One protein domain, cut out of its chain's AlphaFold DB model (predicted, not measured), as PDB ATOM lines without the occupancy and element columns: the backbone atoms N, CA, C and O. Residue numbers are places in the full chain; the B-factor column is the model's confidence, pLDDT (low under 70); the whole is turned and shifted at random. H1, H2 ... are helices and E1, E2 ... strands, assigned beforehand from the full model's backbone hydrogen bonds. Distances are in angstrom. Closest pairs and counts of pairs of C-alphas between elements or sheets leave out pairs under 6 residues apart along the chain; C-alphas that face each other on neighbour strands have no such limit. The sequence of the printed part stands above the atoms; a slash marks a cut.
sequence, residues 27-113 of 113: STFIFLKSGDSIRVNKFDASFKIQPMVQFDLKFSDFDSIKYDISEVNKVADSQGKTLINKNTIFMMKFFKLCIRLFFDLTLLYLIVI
ATOM      1  N   SER A  27     106.696 146.272 140.518       65.25
ATOM      2  CA  SER A  27     106.149 145.030 140.009       65.25
ATOM      3  C   SER A  27     105.970 143.940 141.064       65.25
ATOM      4  O   SER A  27     105.430 142.895 140.743       65.25
ATOM      5  N   THR A  28     106.352 144.142 142.326       79.88
ATOM      6  CA  THR A  28     106.186 143.085 143.342       79.88
ATOM      7  C   THR A  28     104.854 143.221 144.080       79.88
ATOM      8  O   THR A  28     104.486 144.305 144.523       79.88
ATOM      9  N   PHE A  29     104.141 142.108 144.239       82.81
ATOM     10  CA  PHE A  29     102.863 142.006 144.937       82.81
ATOM     11  C   PHE A  29     102.937 140.951 146.037       82.81
ATOM     12  O   PHE A  29     103.388 139.825 145.808       82.81
ATOM     13  N   ILE A  30     102.444 141.284 147.223       85.12
ATOM     14  CA  ILE A  30     102.163 140.319 148.283       85.12
ATOM     15  C   ILE A  30     100.702 139.909 148.205       85.12
ATOM     16  O   ILE A  30      99.827 140.719 147.922       85.12
ATOM     17  N   PHE A  31     100.431 138.646 148.491       85.62
ATOM     18  CA  PHE A  31      99.077 138.154 148.680       85.62
ATOM     19  C   PHE A  31      98.907 137.838 150.150       85.62
ATOM     20  O   PHE A  31      99.609 136.973 150.693       85.62
ATOM     21  N   LEU A  32      97.987 138.548 150.781       85.19
ATOM     22  CA  LEU A  32      97.643 138.350 152.172       85.19
ATOM     23  C   LEU A  32      96.827 137.073 152.352       85.19
ATOM     24  O   LEU A  32      96.204 136.540 151.431       85.19
ATOM     25  N   LYS A  33      96.800 136.588 153.589       83.44
ATOM     26  CA  LYS A  33      95.891 135.517 154.009       83.44
ATOM     27  C   LYS A  33      94.414 135.898 153.869       83.44
ATOM     28  O   LYS A  33      93.607 134.986 153.732       83.44
ATOM     29  N   SER A  34      94.076 137.192 153.890       81.75
ATOM     30  CA  SER A  34      92.716 137.692 153.636       81.75
ATOM     31  C   SER A  34      92.247 137.446 152.199       81.75
ATOM     32  O   SER A  34      91.051 137.469 151.942       81.75
ATOM     33  N   GLY A  35      93.173 137.166 151.276       78.94
ATOM     34  CA  GLY A  35      92.902 137.061 149.842       78.94
ATOM     35  C   GLY A  35      93.281 138.321 149.066       78.94
ATOM     36  O   GLY A  35      93.404 138.249 147.844       78.94
ATOM     37  N   ASP A  36      93.551 139.431 149.759       83.94
ATOM     38  CA  ASP A  36      93.938 140.692 149.131       83.94
ATOM     39  C   ASP A  36      95.343 140.614 148.533       83.94
ATOM     40  O   ASP A  36      96.270 140.050 149.125       83.94
ATOM     41  N   SER A  37      95.510 141.205 147.352       84.50
ATOM     42  CA  SER A  37      96.812 141.397 146.723       84.50
ATOM     43  C   SER A  37      97.222 142.857 146.827       84.50
ATOM     44  O   SER A  37      96.519 143.731 146.322       84.50
ATOM     45  N   ILE A  38      98.366 143.112 147.445       85.12
ATOM     46  CA  ILE A  38      98.873 144.457 147.699       85.12
ATOM     47  C   ILE A  38     100.214 144.603 147.010       85.12
ATOM     48  O   ILE A  38     101.051 143.698 147.037       85.12
ATOM     49  N   ARG A  39     100.417 145.745 146.367       84.12
ATOM     50  CA  ARG A  39     101.686 146.067 145.732       84.12
ATOM     51  C   ARG A  39     102.692 146.438 146.816       84.12
ATOM     52  O   ARG A  39     102.350 147.103 147.778       84.12
ATOM     53  N   VAL A  40     103.932 145.989 146.704       81.56
ATOM     54  CA  VAL A  40     104.958 146.271 147.712       81.56
ATOM     55  C   VAL A  40     106.142 146.970 147.093       81.56
ATOM     56  O   VAL A  40     106.590 146.627 146.003       81.56
ATOM     57  N   ASN A  41     106.637 147.957 147.826       77.88
ATOM     58  CA  ASN A  41     107.793 148.747 147.443       77.88
ATOM     59  C   ASN A  41     109.066 148.195 148.100       77.88
ATOM     60  O   ASN A  41     110.122 148.140 147.477       77.88
ATOM     61  N   LYS A  42     108.977 147.748 149.362       78.00
ATOM     62  CA  LYS A  42     110.159 147.339 150.134       78.00
ATOM     63  C   LYS A  42     109.901 146.137 151.036       78.00
ATOM     64  O   LYS A  42     108.848 146.031 151.659       78.00
ATOM     65  N   PHE A  43     110.898 145.263 151.148       79.88
ATOM     66  CA  PHE A  43     110.998 144.257 152.205       79.88
ATOM     67  C   PHE A  43     112.023 144.723 153.244       79.88
ATOM     68  O   PHE A  43     113.095 145.203 152.882       79.88
ATOM     69  N   ASP A  44     111.674 144.632 154.524       78.44
ATOM     70  CA  ASP A  44     112.455 145.154 155.643       78.44
ATOM     71  C   ASP A  44     112.632 144.072 156.718       78.44
ATOM     72  O   ASP A  44     111.682 143.380 157.102       78.44
ATOM     73  N   ALA A  45     113.862 143.943 157.206       78.94
ATOM     74  CA  ALA A  45     114.246 143.066 158.297       78.94
ATOM     75  C   ALA A  45     114.902 143.923 159.381       78.94
ATOM     76  O   ALA A  45     115.981 144.477 159.177       78.94
ATOM     77  N   SER A  46     114.252 144.028 160.539       77.31
ATOM     78  CA  SER A  46     114.692 144.922 161.611       77.31
ATOM     79  C   SER A  46     114.744 144.209 162.955       77.31
ATOM     80  O   SER A  46     113.902 143.367 163.272       77.31
ATOM     81  N   PHE A  47     115.734 144.575 163.764       71.00
ATOM     82  CA  PHE A  47     115.789 144.204 165.170       71.00
ATOM     83  C   PHE A  47     115.263 145.368 165.997       71.00
ATOM     84  O   PHE A  47     115.724 146.501 165.858       71.00
ATOM     85  N   LYS A  48     114.293 145.092 166.862       74.12
ATOM     86  CA  LYS A  48     113.765 146.060 167.819       74.12
ATOM     87  C   LYS A  48     114.126 145.634 169.223       74.12
ATOM     88  O   LYS A  48     113.994 144.468 169.585       74.12
ATOM     89  N   ILE A  49     114.549 146.607 170.014       61.69
ATOM     90  CA  ILE A  49     114.869 146.424 171.424       61.69
ATOM     91  C   ILE A  49     113.699 147.021 172.217       61.69
ATOM     92  O   ILE A  49     113.582 148.239 172.317       61.69
ATOM     93  N   GLN A  50     112.792 146.176 172.717       56.81
ATOM     94  CA  GLN A  50     111.699 146.569 173.621       56.81
ATOM     95  C   GLN A  50     111.419 145.437 174.606       56.81
ATOM     96  O   GLN A  50     110.900 144.412 174.177       56.81
ATOM     97  N   PRO A  51     111.567 145.679 175.919       59.28
ATOM     98  CA  PRO A  51     112.167 144.801 176.955       59.28
ATOM     99  C   PRO A  51     112.887 143.490 176.546       59.28
ATOM    100  O   PRO A  51     113.878 143.128 177.166       59.28
ATOM    101  N   MET A  52     112.434 142.789 175.509       63.53
ATOM    102  CA  MET A  52     113.050 141.661 174.814       63.53
ATOM    103  C   MET A  52     113.485 142.052 173.389       63.53
ATOM    104  O   MET A  52     112.892 142.921 172.743       63.53
ATOM    105  N   VAL A  53     114.523 141.391 172.871       66.38
ATOM    106  CA  VAL A  53     114.956 141.564 171.476       66.38
ATOM    107  C   VAL A  53     113.930 140.913 170.549       66.38
ATOM    108  O   VAL A  53     113.673 139.713 170.633       66.38
ATOM    109  N   GLN A  54     113.343 141.701 169.651       71.44
ATOM    110  CA  GLN A  54     112.384 141.231 168.656       71.44
ATOM    111  C   GLN A  54     112.977 141.335 167.255       71.44
ATOM    112  O   GLN A  54     113.489 142.381 166.861       71.44
ATOM    113  N   PHE A  55     112.875 140.253 166.488       75.94
ATOM    114  CA  PHE A  55     113.225 140.224 165.072       75.94
ATOM    115  C   PHE A  55     111.955 140.351 164.222       75.94
ATOM    116  O   PHE A  55     111.119 139.445 164.205       75.94
ATOM    117  N   ASP A  56     111.804 141.478 163.531       78.69
ATOM    118  CA  ASP A  56     110.666 141.801 162.671       78.69
ATOM    119  C   ASP A  56     111.036 141.601 161.192       78.69
ATOM    120  O   ASP A  56     112.032 142.140 160.718       78.69
ATOM    121  N   LEU A  57     110.183 140.882 160.452       79.62
ATOM    122  CA  LEU A  57     110.242 140.735 158.993       79.62
ATOM    123  C   LEU A  57     108.956 141.311 158.401       79.62
ATOM    124  O   LEU A  57     107.869 140.787 158.675       79.62
ATOM    125  N   LYS A  58     109.065 142.399 157.636       83.94
ATOM    126  CA  LYS A  58     107.922 143.208 157.196       83.94
ATOM    127  C   LYS A  58     108.007 143.572 155.721       83.94
ATOM    128  O   LYS A  58     109.081 143.830 155.192       83.94
ATOM    129  N   PHE A  59     106.854 143.650 155.073       83.69
ATOM    130  CA  PHE A  59     106.690 144.237 153.748       83.69
ATOM    131  C   PHE A  59     106.080 145.626 153.889       83.69
ATOM    132  O   PHE A  59     105.178 145.805 154.699       83.69
ATOM    133  N   SER A  60     106.564 146.598 153.126       81.81
ATOM    134  CA  SER A  60     106.002 147.948 153.067       81.81
ATOM    135  C   SER A  60     105.390 148.199 151.693       81.81
ATOM    136  O   SER A  60     106.058 148.016 150.669       81.81
ATOM    137  N   ASP A  61     104.130 148.615 151.685       81.81
ATOM    138  CA  ASP A  61     103.436 149.129 150.501       81.81
ATOM    139  C   ASP A  61     103.964 150.529 150.127       81.81
ATOM    140  O   ASP A  61     104.707 151.160 150.886       81.81
ATOM    141  N   PHE A  62     103.599 151.011 148.945       77.56
ATOM    142  CA  PHE A  62     103.819 152.364 148.450       77.56
ATOM    143  C   PHE A  62     103.238 153.426 149.389       77.56
ATOM    144  O   PHE A  62     103.888 154.445 149.616       77.56
ATOM    145  N   ASP A  63     102.112 153.136 150.041       79.50
ATOM    146  CA  ASP A  63     101.516 154.004 151.067       79.50
ATOM    147  C   ASP A  63     102.205 153.877 152.441       79.50
ATOM    148  O   ASP A  63     101.703 154.350 153.460       79.50
ATOM    149  N   SER A  64     103.375 153.226 152.507       76.75
ATOM    150  CA  SER A  64     104.154 152.980 153.732       76.75
ATOM    151  C   SER A  64     103.451 152.119 154.792       76.75
ATOM    152  O   SER A  64     103.935 152.007 155.924       76.75
ATOM    153  N   ILE A  65     102.348 151.455 154.434       83.31
ATOM    154  CA  ILE A  65     101.675 150.473 155.291       83.31
ATOM    155  C   ILE A  65     102.566 149.234 155.416       83.31
ATOM    156  O   ILE A  65     103.053 148.708 154.416       83.31
ATOM    157  N   LYS A  66     102.788 148.776 156.655       85.31
ATOM    158  CA  LYS A  66     103.680 147.651 156.971       85.31
ATOM    159  C   LYS A  66     102.890 146.384 157.287       85.31
ATOM    160  O   LYS A  66     102.138 146.366 158.254       85.31
ATOM    161  N   TYR A  67     103.162 145.315 156.550       84.25
ATOM    162  CA  TYR A  67     102.565 143.989 156.710       84.25
ATOM    163  C   TYR A  67     103.594 143.011 157.275       84.25
ATOM    164  O   TYR A  67     104.705 142.903 156.748       84.25
ATOM    165  N   ASP A  68     103.260 142.287 158.343       84.00
ATOM    166  CA  ASP A  68     104.152 141.247 158.877       84.00
ATOM    167  C   ASP A  68     104.163 140.029 157.941       84.00
ATOM    168  O   ASP A  68     103.141 139.634 157.377       84.00
ATOM    169  N   ILE A  69     105.310 139.359 157.815       83.62
ATOM    170  CA  ILE A  69     105.432 138.117 157.033       83.62
ATOM    171  C   ILE A  69     104.443 137.014 157.464       83.62
ATOM    172  O   ILE A  69     104.132 136.083 156.713       83.62
ATOM    173  N   SER A  70     103.926 137.097 158.688       81.88
ATOM    174  CA  SER A  70     102.890 136.224 159.236       81.88
ATOM    175  C   SER A  70     101.569 136.320 158.479       81.88
ATOM    176  O   SER A  70     100.881 135.296 158.363       81.88
ATOM    177  N   GLU A  71     101.255 137.495 157.941       83.44
ATOM    178  CA  GLU A  71     100.025 137.824 157.214       83.44
ATOM    179  C   GLU A  71     100.138 137.524 155.716       83.44
ATOM    180  O   GLU A  71      99.127 137.331 155.045       83.44
ATOM    181  N   VAL A  72     101.365 137.389 155.207       83.75
ATOM    182  CA  VAL A  72     101.647 137.092 153.801       83.75
ATOM    183  C   VAL A  72     101.588 135.586 153.531       83.75
ATOM    184  O   VAL A  72     102.089 134.761 154.304       83.75
ATOM    185  N   ASN A  73     100.964 135.219 152.412       84.38
ATOM    186  CA  ASN A  73     100.823 133.842 151.937       84.38
ATOM    187  C   ASN A  73     101.736 133.531 150.741       84.38
ATOM    188  O   ASN A  73     102.325 132.452 150.685       84.38
ATOM    189  N   LYS A  74     101.869 134.468 149.796       84.94
ATOM    190  CA  LYS A  74     102.787 134.376 148.648       84.94
ATOM    191  C   LYS A  74     103.235 135.770 148.211       84.94
ATOM    192  O   LYS A  74     102.527 136.744 148.456       84.94
ATOM    193  N   VAL A  75     104.374 135.843 147.530       84.50
ATOM    194  CA  VAL A  75     104.848 137.062 146.856       84.50
ATOM    195  C   VAL A  75     105.035 136.746 145.380       84.50
ATOM    196  O   VAL A  75     105.675 135.746 145.045       84.50
ATOM    197  N   ALA A  76     104.475 137.564 144.497       83.56
ATOM    198  CA  ALA A  76     104.577 137.398 143.053       83.56
ATOM    199  C   ALA A  76     105.004 138.697 142.370       83.56
ATOM    200  O   ALA A  76     104.850 139.779 142.922       83.56
ATOM    201  N   ASP A  77     105.548 138.570 141.169       81.75
ATOM    202  CA  ASP A  77     105.848 139.694 140.289       81.75
ATOM    203  C   ASP A  77     104.592 140.131 139.505       81.75
ATOM    204  O   ASP A  77     103.568 139.442 139.507       81.75
ATOM    205  N   SER A  78     104.687 141.239 138.774       75.25
ATOM    206  CA  SER A  78     103.618 141.847 137.966       75.25
ATOM    207  C   SER A  78     103.099 140.920 136.873       75.25
ATOM    208  O   SER A  78     101.951 141.020 136.455       75.25
ATOM    209  N   GLN A  79     103.932 139.969 136.453       74.75
ATOM    210  CA  GLN A  79     103.587 138.918 135.500       74.75
ATOM    211  C   GLN A  79     102.924 137.697 136.164       74.75
ATOM    212  O   GLN A  79     102.752 136.660 135.529       74.75
ATOM    213  N   GLY A  80     102.604 137.763 137.462       70.00
ATOM    214  CA  GLY A  80     102.013 136.665 138.234       70.00
ATOM    215  C   GLY A  80     102.994 135.548 138.607       70.00
ATOM    216  O   GLY A  80     102.610 134.570 139.253       70.00
ATOM    217  N   LYS A  81     104.275 135.679 138.243       80.50
ATOM    218  CA  LYS A  81     105.318 134.710 138.591       80.50
ATOM    219  C   LYS A  81     105.597 134.765 140.089       80.50
ATOM    220  O   LYS A  81     105.918 135.819 140.624       80.50
ATOM    221  N   THR A  82     105.498 133.626 140.770       81.12
ATOM    222  CA  THR A  82     105.772 133.555 142.212       81.12
ATOM    223  C   THR A  82     107.264 133.764 142.469       81.12
ATOM    224  O   THR A  82     108.084 132.966 142.019       81.12
ATOM    225  N   LEU A  83     107.603 134.834 143.189       78.06
ATOM    226  CA  LEU A  83     108.964 135.156 143.627       78.06
ATOM    227  C   LEU A  83     109.274 134.474 144.959       78.06
ATOM    228  O   LEU A  83     110.328 133.866 145.124       78.06
ATOM    229  N   ILE A  84     108.323 134.526 145.896       80.44
ATOM    230  CA  ILE A  84     108.432 133.865 147.195       80.44
ATOM    231  C   ILE A  84     107.222 132.955 147.365       80.44
ATOM    232  O   ILE A  84     106.078 133.404 147.470       80.44
ATOM    233  N   ASN A  85     107.494 131.654 147.386       78.44
ATOM    234  CA  ASN A  85     106.474 130.637 147.586       78.44
ATOM    235  C   ASN A  85     106.131 130.491 149.080       78.44
ATOM    236  O   ASN A  85     106.898 130.874 149.968       78.44
ATOM    237  N   LYS A  86     104.997 129.855 149.358       78.44
ATOM    238  CA  LYS A  86     104.501 129.544 150.698       78.44
ATOM    239  C   LYS A  86     105.528 128.790 151.552       78.44
ATOM    240  O   LYS A  86     105.665 129.092 152.734       78.44
ATOM    241  N   ASN A  87     106.291 127.865 150.959       75.62
ATOM    242  CA  ASN A  87     107.364 127.149 151.662       75.62
ATOM    243  C   ASN A  87     108.493 128.083 152.103       75.62
ATOM    244  O   ASN A  87     108.968 127.980 153.228       75.62
ATOM    245  N   THR A  88     108.901 129.025 151.253       77.31
ATOM    246  CA  THR A  88     109.938 130.004 151.602       77.31
ATOM    247  C   THR A  88     109.460 130.923 152.725       77.31
ATOM    248  O   THR A  88     110.196 131.157 153.680       77.31
ATOM    249  N   ILE A  89     108.196 131.360 152.684       82.31
ATOM    250  CA  ILE A  89     107.576 132.132 153.775       82.31
ATOM    251  C   ILE A  89     107.532 131.318 155.073       82.31
ATOM    252  O   ILE A  89     107.795 131.850 156.151       82.31
ATOM    253  N   PHE A  90     107.228 130.023 154.990       78.38
ATOM    254  CA  PHE A  90     107.264 129.133 156.147       78.38
ATOM    255  C   PHE A  90     108.678 129.019 156.737       78.38
ATOM    256  O   PHE A  90     108.841 129.169 157.946       78.38
ATOM    257  N   MET A  91     109.706 128.853 155.899       76.94
ATOM    258  CA  MET A  91     111.105 128.825 156.345       76.94
ATOM    259  C   MET A  91     111.529 130.145 156.998       76.94
ATOM    260  O   MET A  91     112.195 130.127 158.030       76.94
ATOM    261  N   MET A  92     111.089 131.291 156.471       79.75
ATOM    262  CA  MET A  92     111.344 132.598 157.091       79.75
ATOM    263  C   MET A  92     110.681 132.724 158.474       79.75
ATOM    264  O   MET A  92     111.288 133.257 159.403       79.75
ATOM    265  N   LYS A  93     109.465 132.185 158.655       81.44
ATOM    266  CA  LYS A  93     108.797 132.126 159.973       81.44
ATOM    267  C   LYS A  93     109.543 131.223 160.945       81.44
ATOM    268  O   LYS A  93     109.724 131.596 162.103       81.44
ATOM    269  N   PHE A  94     109.993 130.063 160.472       80.31
ATOM    270  CA  PHE A  94     110.801 129.147 161.268       80.31
ATOM    271  C   PHE A  94     112.106 129.815 161.718       80.31
ATOM    272  O   PHE A  94     112.444 129.779 162.896       80.31
ATOM    273  N   PHE A  95     112.778 130.531 160.817       79.31
ATOM    274  CA  PHE A  95     113.993 131.275 161.137       79.31
ATOM    275  C   PHE A  95     113.751 132.388 162.172       79.31
ATOM    276  O   PHE A  95     114.509 132.499 163.136       79.31
ATOM    277  N   LYS A  96     112.651 133.149 162.045       80.00
ATOM    278  CA  LYS A  96     112.225 134.147 163.049       80.00
ATOM    279  C   LYS A  96     112.011 133.510 164.428       80.00
ATOM    280  O   LYS A  96     112.444 134.074 165.432       80.00
ATOM    281  N   LEU A  97     111.399 132.325 164.485       82.25
ATOM    282  CA  LEU A  97     111.212 131.574 165.731       82.25
ATOM    283  C   LEU A  97     112.551 131.108 166.326       82.25
ATOM    284  O   LEU A  97     112.773 131.282 167.522       82.25
ATOM    285  N   CYS A  98     113.451 130.556 165.508       80.44
ATOM    286  CA  CYS A  98     114.769 130.108 165.958       80.44
ATOM    287  C   CYS A  98     115.604 131.256 166.531       80.44
ATOM    288  O   CYS A  98     116.203 131.092 167.590       80.44
ATOM    289  N   ILE A  99     115.615 132.417 165.867       81.56
ATOM    290  CA  ILE A  99     116.302 133.613 166.369       81.56
ATOM    291  C   ILE A  99     115.734 134.024 167.727       81.56
ATOM    292  O   ILE A  99     116.498 134.271 168.657       81.56
ATOM    293  N   ARG A 100     114.404 134.065 167.864       79.62
ATOM    294  CA  ARG A 100     113.761 134.421 169.133       79.62
ATOM    295  C   ARG A 100     114.155 133.460 170.255       79.62
ATOM    296  O   ARG A 100     114.615 133.913 171.294       79.62
ATOM    297  N   LEU A 101     114.053 132.152 170.015       81.06
ATOM    298  CA  LEU A 101     114.462 131.131 170.985       81.06
ATOM    299  C   LEU A 101     115.940 131.260 171.360       81.06
ATOM    300  O   LEU A 101     116.298 131.089 172.520       81.06
ATOM    301  N   PHE A 102     116.800 131.582 170.395       81.62
ATOM    302  CA  PHE A 102     118.216 131.805 170.654       81.62
ATOM    303  C   PHE A 102     118.450 133.008 171.581       81.62
ATOM    304  O   PHE A 102     119.226 132.898 172.533       81.62
ATOM    305  N   PHE A 103     117.762 134.131 171.351       79.25
ATOM    306  CA  PHE A 103     117.830 135.292 172.243       79.25
ATOM    307  C   PHE A 103     117.294 134.974 173.639       79.25
ATOM    308  O   PHE A 103     117.970 135.291 174.614       79.25
ATOM    309  N   ASP A 104     116.149 134.299 173.737       79.88
ATOM    310  CA  ASP A 104     115.545 133.917 175.018       79.88
ATOM    311  C   ASP A 104     116.485 133.004 175.828       79.88
ATOM    312  O   ASP A 104     116.714 133.240 177.014       79.88
ATOM    313  N   LEU A 105     117.102 132.005 175.184       82.38
ATOM    314  CA  LEU A 105     118.084 131.116 175.819       82.38
ATOM    315  C   LEU A 105     119.351 131.859 176.253       82.38
ATOM    316  O   LEU A 105     119.878 131.593 177.331       82.38
ATOM    317  N   THR A 106     119.842 132.788 175.429       79.88
ATOM    318  CA  THR A 106     121.027 133.595 175.759       79.88
ATOM    319  C   THR A 106     120.746 134.515 176.945       79.88
ATOM    320  O   THR A 106     121.578 134.645 177.837       79.88
ATOM    321  N   LEU A 107     119.560 135.124 176.984       78.44
ATOM    322  CA  LEU A 107     119.132 135.998 178.071       78.44
ATOM    323  C   LEU A 107     118.936 135.206 179.372       78.44
ATOM    324  O   LEU A 107     119.412 135.632 180.419       78.44
ATOM    325  N   LEU A 108     118.331 134.017 179.302       80.50
ATOM    326  CA  LEU A 108     118.217 133.107 180.445       80.50
ATOM    327  C   LEU A 108     119.593 132.665 180.967       80.50
ATOM    328  O   LEU A 108     119.825 132.690 182.172       80.50
ATOM    329  N   TYR A 109     120.517 132.310 180.072       78.94
ATOM    330  CA  TYR A 109     121.895 131.969 180.436       78.94
ATOM    331  C   TYR A 109     122.606 133.118 181.167       78.94
ATOM    332  O   TYR A 109     123.303 132.868 182.145       78.94
ATOM    333  N   LEU A 110     122.399 134.366 180.732       76.44
ATOM    334  CA  LEU A 110     122.966 135.556 181.376       76.44
ATOM    335  C   LEU A 110     122.338 135.899 182.734       76.44
ATOM    336  O   LEU A 110     122.983 136.581 183.512       76.44
ATOM    337  N   ILE A 111     121.095 135.486 183.007       80.75
ATOM    338  CA  ILE A 111     120.438 135.706 184.309       80.75
ATOM    339  C   ILE A 111     120.862 134.649 185.338       80.75
ATOM    340  O   ILE A 111     120.915 134.936 186.530       80.75
ATOM    341  N   VAL A 112     121.085 133.409 184.894       81.19
ATOM    342  CA  VAL A 112     121.433 132.279 185.773       81.19
ATOM    343  C   VAL A 112     122.903 132.315 186.220       81.19
ATOM    344  O   VAL A 112     123.230 131.723 187.248       81.19
ATOM    345  N   ILE A 113     123.776 132.985 185.461       60.44
ATOM    346  CA  ILE A 113     125.182 133.260 185.809       60.44
ATOM    347  C   ILE A 113     125.285 134.571 186.579       60.44
ATOM    348  O   ILE A 113     126.043 134.584 187.573       60.44
TER     349      ILE A 113
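AT A GLANCE: This is residues 27 to 113 of the 113 residues of an uncharacterized protein of Flavobacteriaceae bacterium TMED238 (UniProt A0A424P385). What is the overall shape? A small twisted sheet, E2 E1 E6 E7, makes one end, and from it two arms run out side by side: the long hairpin of E3 and E4, with short E5 at its base, and the long helix H1, whose last residues, 108 to 112, stick out with residue 113. What is it built of? The 87 printed residues hold seven named strands and then one named helix, in the order E1 E2 E3 E4 E5 E6 E7 H1; the class is mixed, and both sheets, E2 E1 E6 E7 and E3 E4 E5, are antiparallel. How compact is it? It is loose, with a radius of gyration of the C-alphas of 15.5 A and spans of 55 by 27 by 19 A.

IN THESE COORDINATES: Where is the four-stranded sheet? E1 is residues 28 to 32, starting at C-alpha 28 at (106.186, 143.085, 143.342); E2 is 37 to 39, E6 is 72 to 77, 14.4 A long, and E7 is 82 to 84. Where is the other sheet? E3 is residues 42 to 50, 23.6 A long, E4 is 52 to 60, 23.7 A long, and E5 is 66 to 68. Where is the helix? H1 is residues 86 to 112, 39.0 A long, ending at C-alpha 112 at (121.433, 132.279, 185.773).

HOW THE PARTS SIT: How is the sheet E2 E1 E6 E7 joined? E1 and E6 are antiparallel at 156 degrees, with N 29 and O 76 2.8 A apart, within hydrogen-bond range. In the hairpins E1 and E2, and E6 and E7, N 30 and O 38, and N 83 and O 75, are each 2.8 A apart. How is the sheet E3 E4 E5 reached and joined? E2 runs on into E3 across a break of 2 residues, at 92 degrees. E3, E4 and E5 form a meander, each strand the antiparallel neighbour of the one before; N 44 and O 58, and N 59 and O 67, are 2.8 A apart. Where does H1 sit? It only grazes the sheet E2 E1 E6 E7, with its residues 86 to 90, where the closest C-alphas of E6 and H1, Lys 74 and Lys 86, are 5.5 A apart. It is on the sheet E3 E4 E5, and the closest C-alphas of E4 and H1, Phe 55 and Lys 96, are 6.5 A apart; every O i to N i+4 pair of H1 is within hydrogen-bond range.

THE WHOLE: How far does it reach? The two C-alphas farthest apart, those of Gln 79 and Ile 113, are 55.0 A apart, and residues 108 to 113, of which 108 to 112 belong to H1, stand free. Are there cuts or long links? The printed part has no cut, and the seven links are tight. Where is confidence low? The mean pLDDT of the printed part is 78.9, and residue 27, residues 49 to 53 and residue 113 are under 70.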